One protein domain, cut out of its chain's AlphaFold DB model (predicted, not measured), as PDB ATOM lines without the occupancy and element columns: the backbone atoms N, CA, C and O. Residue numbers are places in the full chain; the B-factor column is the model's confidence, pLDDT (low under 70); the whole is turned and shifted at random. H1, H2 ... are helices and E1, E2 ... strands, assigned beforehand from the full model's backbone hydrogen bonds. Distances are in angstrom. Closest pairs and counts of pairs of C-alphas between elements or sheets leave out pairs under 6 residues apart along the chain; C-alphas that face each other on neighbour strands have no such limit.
ATOM      1  N   VAL A  18     158.717 146.747 175.364       81.31
ATOM      2  CA  VAL A  18     160.015 146.451 175.972       81.31
ATOM      3  C   VAL A  18     160.206 144.939 176.016       81.31
ATOM      4  O   VAL A  18     159.572 144.252 176.824       81.31
ATOM      5  N   GLU A  19     161.117 144.415 175.197       82.94
ATOM      6  CA  GLU A  19     161.550 143.019 175.286       82.94
ATOM      7  C   GLU A  19     162.902 142.926 175.999       82.94
ATOM      8  O   GLU A  19     163.828 143.682 175.714       82.94
ATOM      9  N   ILE A  20     163.019 141.973 176.929       82.50
ATOM     10  CA  ILE A  20     164.286 141.638 177.579       82.50
ATOM     11  C   ILE A  20     164.714 140.254 177.104       82.50
ATOM     12  O   ILE A  20     164.106 139.247 177.476       82.50
ATOM     13  N   ARG A  21     165.793 140.184 176.329       84.50
ATOM     14  CA  ARG A  21     166.321 138.929 175.779       84.50
ATOM     15  C   ARG A  21     167.743 138.667 176.241       84.50
ATOM     16  O   ARG A  21     168.548 139.579 176.399       84.50
ATOM     17  N   TYR A  22     168.062 137.408 176.496       78.38
ATOM     18  CA  TYR A  22     169.419 136.978 176.774       78.38
ATOM     19  C   TYR A  22     170.098 136.643 175.461       78.38
ATOM     20  O   TYR A  22     169.680 135.715 174.766       78.38
ATOM     21  N   GLY A  23     171.157 137.371 175.140       78.00
ATOM     22  CA  GLY A  23     171.800 137.221 173.849       78.00
ATOM     23  C   GLY A  23     173.192 137.815 173.801       78.00
ATOM     24  O   GLY A  23     173.746 138.296 174.795       78.00
ATOM     25  N   LYS A  24     173.745 137.758 172.598       79.12
ATOM     26  CA  LYS A  24     174.977 138.428 172.214       79.12
ATOM     27  C   LYS A  24     174.638 139.485 171.175       79.12
ATOM     28  O   LYS A  24     174.148 139.136 170.109       79.12
ATOM     29  N   ILE A  25     174.952 140.746 171.455       75.06
ATOM     30  CA  ILE A  25     174.950 141.782 170.404       75.06
ATOM     31  C   ILE A  25     176.296 141.801 169.677       75.06
ATOM     32  O   ILE A  25     176.363 142.047 168.478       75.06
ATOM     33  N   ASN A  26     177.380 141.473 170.386       71.88
ATOM     34  CA  ASN A  26     178.723 141.351 169.829       71.88
ATOM     35  C   ASN A  26     179.265 139.921 169.996       71.88
ATOM     36  O   ASN A  26     178.700 139.093 170.708       71.88
ATOM     37  N   LYS A  27     180.387 139.597 169.344       71.62
ATOM     38  CA  LYS A  27     180.965 138.240 169.407       71.62
ATOM     39  C   LYS A  27     181.432 137.842 170.815       71.62
ATOM     40  O   LYS A  27     181.527 136.644 171.104       71.62
ATOM     41  N   GLU A  28     181.681 138.800 171.699       75.44
ATOM     42  CA  GLU A  28     182.484 138.599 172.907       75.44
ATOM     43  C   GLU A  28     181.639 138.399 174.168       75.44
ATOM     44  O   GLU A  28     181.909 137.483 174.949       75.44
ATOM     45  N   GLN A  29     180.566 139.173 174.339       75.31
ATOM     46  CA  GLN A  29     179.847 139.265 175.604       75.31
ATOM     47  C   GLN A  29     178.386 138.832 175.492       75.31
ATOM     48  O   GLN A  29     177.630 139.291 174.642       75.31
ATOM     49  N   TRP A  30     177.992 137.951 176.413       76.38
ATOM     50  CA  TRP A  30     176.589 137.673 176.702       76.38
ATOM     51  C   TRP A  30     176.052 138.692 177.706       76.38
ATOM     52  O   TRP A  30     176.700 138.954 178.723       76.38
ATOM     53  N   SER A  31     174.852 139.192 177.459       80.38
ATOM     54  CA  SER A  31     174.186 140.189 178.297       80.38
ATOM     55  C   SER A  31     172.676 140.010 178.224       80.38
ATOM     56  O   SER A  31     172.155 139.377 177.300       80.38
ATOM     57  N   TRP A  32     171.963 140.591 179.188       83.00
ATOM     58  CA  TRP A  32     170.575 140.942 178.928       83.00
ATOM     59  C   TRP A  32     170.564 142.121 177.962       83.00
ATOM     60  O   TRP A  32     171.339 143.068 178.105       83.00
ATOM     61  N   ILE A  33     169.721 142.009 176.954       86.94
ATOM     62  CA  ILE A  33     169.510 142.984 175.902       86.94
ATOM     63  C   ILE A  33     168.098 143.498 176.103       86.94
ATOM     64  O   ILE A  33     167.163 142.695 176.147       86.94
ATOM     65  N   ILE A  34     167.964 144.808 176.258       87.69
ATOM     66  CA  ILE A  34     166.670 145.475 176.186       87.69
ATOM     67  C   ILE A  34     166.606 146.203 174.862       87.69
ATOM     68  O   ILE A  34     167.473 147.028 174.580       87.69
ATOM     69  N   GLU A  35     165.579 145.891 174.089       86.94
ATOM     70  CA  GLU A  35     165.249 146.606 172.868       86.94
ATOM     71  C   GLU A  35     163.937 147.343 173.081       86.94
ATOM     72  O   GLU A  35     162.941 146.759 173.521       86.94
ATOM     73  N   THR A  36     163.961 148.636 172.785       86.19
ATOM     74  CA  THR A  36     162.775 149.485 172.787       86.19
ATOM     75  C   THR A  36     162.694 150.175 171.449       86.19
ATOM     76  O   THR A  36     163.650 150.817 171.013       86.19
ATOM     77  N   THR A  37     161.558 150.029 170.778       87.69
ATOM     78  CA  THR A  37     161.312 150.692 169.498       87.69
ATOM     79  C   THR A  37     160.101 151.587 169.643       87.69
ATOM     80  O   THR A  37     159.009 151.118 169.963       87.69
ATOM     81  N   TRP A  38     160.303 152.876 169.399       88.19
ATOM     82  CA  TRP A  38     159.224 153.843 169.365       88.19
ATOM     83  C   TRP A  38     158.692 153.941 167.940       88.19
ATOM     84  O   TRP A  38     159.431 154.196 166.985       88.19
ATOM     85  N   TYR A  39     157.391 153.720 167.814       91.88
ATOM     86  CA  TYR A  39     156.657 153.835 166.570       91.88
ATOM     87  C   TYR A  39     155.855 155.134 166.528       91.88
ATOM     88  O   TYR A  39     155.261 155.524 167.533       91.88
ATOM     89  N   ALA A  40     155.799 155.754 165.353       94.88
ATOM     90  CA  ALA A  40     154.990 156.939 165.110       94.88
ATOM     91  C   ALA A  40     153.516 156.684 165.446       94.88
ATOM     92  O   ALA A  40     152.953 155.651 165.058       94.88
ATOM     93  N   THR A  41     152.883 157.634 166.126       94.62
ATOM     94  CA  THR A  41     151.436 157.659 166.340       94.62
ATOM     95  C   THR A  41     150.779 158.628 165.350       94.62
ATOM     96  O   THR A  41     151.442 159.169 164.464       94.62
ATOM     97  N   GLU A  42     149.460 158.801 165.445       97.00
ATOM     98  CA  GLU A  42     148.715 159.740 164.595       97.00
ATOM     99  C   GLU A  42     149.222 161.177 164.768       97.00
ATOM    100  O   GLU A  42     149.433 161.859 163.768       97.00
ATOM    101  N   SER A  43     149.540 161.598 165.999       96.00
ATOM    102  CA  SER A  43     150.039 162.953 166.259       96.00
ATOM    103  C   SER A  43     151.377 163.232 165.577       96.00
ATOM    104  O   SER A  43     151.545 164.288 164.979       96.00
ATOM    105  N   GLU A  44     152.329 162.290 165.583       95.69
ATOM    106  CA  GLU A  44     153.616 162.509 164.907       95.69
ATOM    107  C   GLU A  44     153.475 162.569 163.379       95.69
ATOM    108  O   GLU A  44     154.304 163.190 162.712       95.69
ATOM    109  N   VAL A  45     152.448 161.934 162.805       96.38
ATOM    110  CA  VAL A  45     152.139 162.072 161.373       96.38
ATOM    111  C   VAL A  45     151.525 163.441 161.091       96.38
ATOM    112  O   VAL A  45     151.941 164.105 160.142       96.38
ATOM    113  N   GLU A  46     150.579 163.884 161.921       96.81
ATOM    114  CA  GLU A  46     149.946 165.207 161.807       96.81
ATOM    115  C   GLU A  46     150.963 166.350 161.943       96.81
ATOM    116  O   GLU A  46     150.935 167.296 161.153       96.81
ATOM    117  N   ASP A  47     151.920 166.215 162.862       96.12
ATOM    118  CA  ASP A  47     153.012 167.171 163.075       96.12
ATOM    119  C   ASP A  47     154.091 167.121 161.971       96.12
ATOM    120  O   ASP A  47     155.045 167.904 161.980       96.12
ATOM    121  N   GLY A  48     153.979 166.196 161.009       94.50
ATOM    122  CA  GLY A  48     154.929 166.028 159.904       94.50
ATOM    123  C   GLY A  48     156.267 165.394 160.304       94.50
ATOM    124  O   GLY A  48     157.222 165.421 159.523       94.50
ATOM    125  N   LEU A  49     156.351 164.814 161.505       91.12
ATOM    126  CA  LEU A  49     157.532 164.111 162.021       91.12
ATOM    127  C   LEU A  49     157.634 162.672 161.490       91.12
ATOM    128  O   LEU A  49     158.717 162.083 161.490       91.12
ATOM    129  N   ALA A  50     156.525 162.111 161.011       94.94
ATOM    130  CA  ALA A  50     156.433 160.776 160.438       94.94
ATOM    131  C   ALA A  50     155.648 160.790 159.119       94.94
ATOM    132  O   ALA A  50     154.783 161.632 158.903       94.94
ATOM    133  N   ARG A  51     155.924 159.825 158.231       94.25
ATOM    134  CA  ARG A  51     155.161 159.669 156.978       94.25
ATOM    135  C   ARG A  51     153.857 158.899 157.171       94.25
ATOM    136  O   ARG A  51     152.885 159.179 156.482       94.25
ATOM    137  N   GLU A  52     153.861 157.912 158.064       95.38
ATOM    138  CA  GLU A  52     152.755 156.981 158.289       95.38
ATOM    139  C   GLU A  52     152.728 156.535 159.757       95.38
ATOM    140  O   GLU A  52     153.760 156.505 160.432       95.38
ATOM    141  N   VAL A  53     151.547 156.156 160.249       95.00
ATOM    142  CA  VAL A  53     151.369 155.631 161.609       95.00
ATOM    143  C   VAL A  53     152.025 154.251 161.709       95.00
ATOM    144  O   VAL A  53     151.957 153.449 160.779       95.00
ATOM    145  N   ARG A  54     152.631 153.951 162.861       91.88
ATOM    146  CA  ARG A  54     153.371 152.714 163.171       91.88
ATOM    147  C   ARG A  54     154.694 152.506 162.426       91.88
ATOM    148  O   ARG A  54     155.233 151.402 162.473       91.88
ATOM    149  N   ILE A  55     155.271 153.531 161.801       92.81
ATOM    150  CA  ILE A  55     156.664 153.435 161.334       92.81
ATOM    151  C   ILE A  55     157.628 153.616 162.514       92.81
ATOM    152  O   ILE A  55     157.354 154.441 163.387       92.81
ATOM    153  N   PRO A  56     158.742 152.868 162.588       90.69
ATOM    154  CA  PRO A  56     159.734 153.070 163.638       90.69
ATOM    155  C   PRO A  56     160.400 154.441 163.467       90.69
ATOM    156  O   PRO A  56     160.965 154.732 162.413       90.69
ATOM    157  N   LEU A  57     160.335 155.276 164.503       91.19
ATOM    158  CA  LEU A  57     161.013 156.576 164.555       91.19
ATOM    159  C   LEU A  57     162.381 156.460 165.216       91.19
ATOM    160  O   LEU A  57     163.352 157.082 164.787       91.19
ATOM    161  N   HIS A  58     162.450 155.646 166.265       88.56
ATOM    162  CA  HIS A  58     163.648 155.470 167.059       88.56
ATOM    163  C   HIS A  58     163.731 154.047 167.601       88.56
ATOM    164  O   HIS A  58     162.709 153.422 167.892       88.56
ATOM    165  N   SER A  59     164.951 153.535 167.737       88.50
ATOM    166  CA  SER A  59     165.212 152.233 168.336       88.50
ATOM    167  C   SER A  59     166.445 152.335 169.217       88.50
ATOM    168  O   SER A  59     167.513 152.735 168.750       88.50
ATOM    169  N   ASP A  60     166.274 151.965 170.480       88.50
ATOM    170  CA  ASP A  60     167.331 151.918 171.475       88.50
ATOM    171  C   ASP A  60     167.650 150.475 171.835       88.50
ATOM    172  O   ASP A  60     166.785 149.594 171.882       88.50
ATOM    173  N   THR A  61     168.923 150.236 172.129       88.56
ATOM    174  CA  THR A  61     169.402 148.936 172.581       88.56
ATOM    175  C   THR A  61     170.320 149.103 173.778       88.56
ATOM    176  O   THR A  61     171.384 149.715 173.685       88.56
ATOM    177  N   LEU A  62     169.925 148.523 174.911       87.06
ATOM    178  CA  LEU A  62     170.675 148.596 176.161       87.06
ATOM    179  C   LEU A  62     171.238 147.231 176.545       87.06
ATOM    180  O   LEU A  62     170.525 146.226 176.592       87.06
ATOM    181  N   LEU A  63     172.526 147.221 176.885       87.25
ATOM    182  CA  LEU A  63     173.195 146.078 177.495       87.25
ATOM    183  C   LEU A  63     173.152 146.225 179.011       87.25
ATOM    184  O   LEU A  63     173.740 147.146 179.574       87.25
ATOM    185  N   ILE A  64     172.479 145.297 179.678       85.00
ATOM    186  CA  ILE A  64     172.254 145.352 181.123       85.00
ATOM    187  C   ILE A  64     172.670 144.054 181.809       85.00
ATOM    188  O   ILE A  64     172.586 142.950 181.268       85.00
ATOM    189  N   ASN A  65     173.117 144.198 183.057       83.81
ATOM    190  CA  ASN A  65     173.537 143.081 183.902       83.81
ATOM    191  C   ASN A  65     172.436 142.612 184.861       83.81
ATOM    192  O   ASN A  65     172.646 141.661 185.607       83.81
ATOM    193  N   PHE A  66     171.271 143.254 184.871       83.81
ATOM    194  CA  PHE A  66     170.130 142.876 185.700       83.81
ATOM    195  C   PHE A  66     168.832 143.344 185.044       83.81
ATOM    196  O   PHE A  66     168.829 144.362 184.361       83.81
ATOM    197  N   CYS A  67     167.733 142.622 185.256       84.31
ATOM    198  CA  CYS A  67     166.418 143.055 184.789       84.31
ATOM    199  C   CYS A  67     165.972 144.316 185.559       84.31
ATOM    200  O   CYS A  67     165.893 144.246 186.787       84.31
ATOM    201  N   PRO A  68     165.637 145.440 184.895       84.56
ATOM    202  CA  PRO A  68     165.261 146.687 185.566       84.56
ATOM    203  C   PRO A  68     163.897 146.602 186.256       84.56
ATOM    204  O   PRO A  68     163.589 147.436 187.096       84.56
ATOM    205  N   PHE A  69     163.088 145.595 185.917       87.44
ATOM    206  CA  PHE A  69     161.770 145.398 186.508       87.44
ATOM    207  C   PHE A  69     161.858 144.551 187.780       87.44
ATOM    208  O   PHE A  69     161.557 145.039 188.858       87.44
ATOM    209  N   CYS A  70     162.326 143.300 187.680       86.56
ATOM    210  CA  CYS A  70     162.351 142.370 188.817       86.56
ATOM    211  C   CYS A  70     163.691 142.292 189.563       86.56
ATOM    212  O   CYS A  70     163.815 141.511 190.505       86.56
ATOM    213  N   GLY A  71     164.716 143.027 189.123       83.94
ATOM    214  CA  GLY A  71     166.035 143.052 189.759       83.94
ATOM    215  C   GLY A  71     166.868 141.776 189.586       83.94
ATOM    216  O   GLY A  71     167.975 141.699 190.116       83.94
ATOM    217  N   VAL A  72     166.379 140.768 188.851       83.75
ATOM    218  CA  VAL A  72     167.108 139.506 188.642       83.75
ATOM    219  C   VAL A  72     168.436 139.783 187.948       83.75
ATOM    220  O   VAL A  72     168.477 140.300 186.828       83.75
ATOM    221  N   ASN A  73     169.524 139.399 188.610       79.94
ATOM    222  CA  ASN A  73     170.872 139.614 188.119       79.94
ATOM    223  C   ASN A  73     171.245 138.573 187.050       79.94
ATOM    224  O   ASN A  73     170.903 137.388 187.126       79.94
ATOM    225  N   PHE A  74     172.008 139.012 186.056       67.31
ATOM    226  CA  PHE A  74     172.567 138.172 185.008       67.31
ATOM    227  C   PHE A  74     173.410 137.020 185.575       67.31
ATOM    228  O   PHE A  74     173.314 135.874 185.123       67.31
ATOM    229  N   SER A  75     174.210 137.311 186.600       68.06
ATOM    230  CA  SER A  75     175.094 136.335 187.244       68.06
ATOM    231  C   SER A  75     174.343 135.137 187.844       68.06
ATOM    232  O   SER A  75     174.827 134.003 187.752       68.06
ATOM    233  N   ASP A  76     173.132 135.346 188.360       66.25
ATOM    234  CA  ASP A  76     172.311 134.287 188.960       66.25
ATOM    235  C   ASP A  76     171.697 133.362 187.906       66.25
ATOM    236  O   ASP A  76     171.647 132.141 188.084       66.25
ATOM    237  N   LYS A  77     171.320 133.915 186.751       62.84
ATOM    238  CA  LYS A  77     170.907 133.131 185.577       62.84
ATOM    239  C   LYS A  77     172.074 132.337 184.986       62.84
ATOM    240  O   LYS A  77     171.905 131.167 184.642       62.84
ATOM    241  N   ARG A  78     173.282 132.912 184.961       59.75
ATOM    242  CA  ARG A  78     174.511 132.218 184.531       59.75
ATOM    243  C   ARG A  78     174.814 130.972 185.366       59.75
ATOM    244  O   ARG A  78     175.254 129.975 184.800       59.75
ATOM    245  N   LYS A  79     174.589 131.020 186.685       57.00
ATOM    246  CA  LYS A  79     174.789 129.869 187.586       57.00
ATOM    247  C   LYS A  79     173.789 128.740 187.319       57.00
ATOM    248  O   LYS A  79     174.164 127.579 187.430       57.00
ATOM    249  N   LYS A  80     172.549 129.070 186.936       54.00
ATOM    250  CA  LYS A  80     171.506 128.085 186.592       54.00
ATOM    251  C   LYS A  80     171.717 127.412 185.233       54.00
ATOM    252  O   LYS A  80     171.301 126.280 185.073       54.00
ATOM    253  N   LEU A  81     172.359 128.092 184.279       53.06
ATOM    254  CA  LEU A  81     172.668 127.554 182.942       53.06
ATOM    255  C   LEU A  81     174.011 126.799 182.873       53.06
ATOM    256  O   LEU A  81     174.360 126.258 181.826       53.06
ATOM    257  N   GLY A  82     174.809 126.851 183.944       50.25
ATOM    258  CA  GLY A  82     176.126 126.211 184.052       50.25
ATOM    259  C   GLY A  82     176.155 124.961 184.938       50.25
ATOM    260  O   GLY A  82     177.245 124.459 185.205       50.25
TER     261      GLY A  82
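Overview. This is residues 18 to 82 of the 83 residues of an uncharacterized protein of Gammaproteobacteria bacterium (UniProt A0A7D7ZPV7). A long, narrow, strongly twisted sheet of three strands makes the body, with E2 in the middle between E1 and E3. One small helix lies toward each end of the length: H1 in the turn that joins E2 to E3, and H2 at the other end, grazing the sheet. The printed part has 65 residues with three named strands and two named helices, in the order E1, E2, H1, E3, H2; the sheet's order is E1, E2, E3, antiparallel throughout, and the class is mixed, helices and strands. The whole is only just extended, close to loose, with a radius of gyration of the C-alphas of 16.4 A, and its flat outline spans 51 by 27 by 12 A.

Arrangement. In the sheet, E2, residues 30 to 39, is the inner strand. E1, residues 18 to 24, is an edge strand and forms a hairpin with E2, antiparallel at 144 degrees between directions. N 21 and O 33 are 2.9 A apart and N 33 and O 21 are 2.8 A apart, within hydrogen-bond range; the C-alphas of Ile 20 and Ile 34 face each other at 4.7 A. E3, residues 56 to 64, is the other edge strand, antiparallel to E2 at 160 degrees. There N 34 and O 62 are 2.9 A apart and N 60 and O 36 are 2.9 A apart, also within hydrogen-bond range. H2, residues 74 to 80, only grazes the sheet, with its residues 74 to 78; the closest C-alphas of E2 and H2 are those of Trp 32 and Phe 74, 7.0 A apart. H1, residues 42 to 46, is not on the sheet, and it is apart from E1 and from H2. In H1 and H2 every O i to N i+4 pair is within hydrogen-bond range.

Along the chain. E2 is the longest strand by residues, 27.6 A from C-alpha 30 at (176.589, 137.673, 176.702) to C-alpha 39. E3 measures 22.8 A and E1 17.4 A, with C-alpha 18 at (160.015, 146.451, 175.972). H1 measures 6.3 A; H2 measures 10.3 A and ends with C-alpha 80 at (171.506, 128.085, 186.592).

Size, cuts and confidence. The two C-alphas farthest apart are those of Glu 46 and Gly 82, at 52.0 A. The printed part has no cut. The links E1 to E2 and E2 to H1 are tight; H1 to E3 and E3 to H2 are short, and no link is long. The mean pLDDT of the printed part is 83.1, and residues 74 to 82 are under 70.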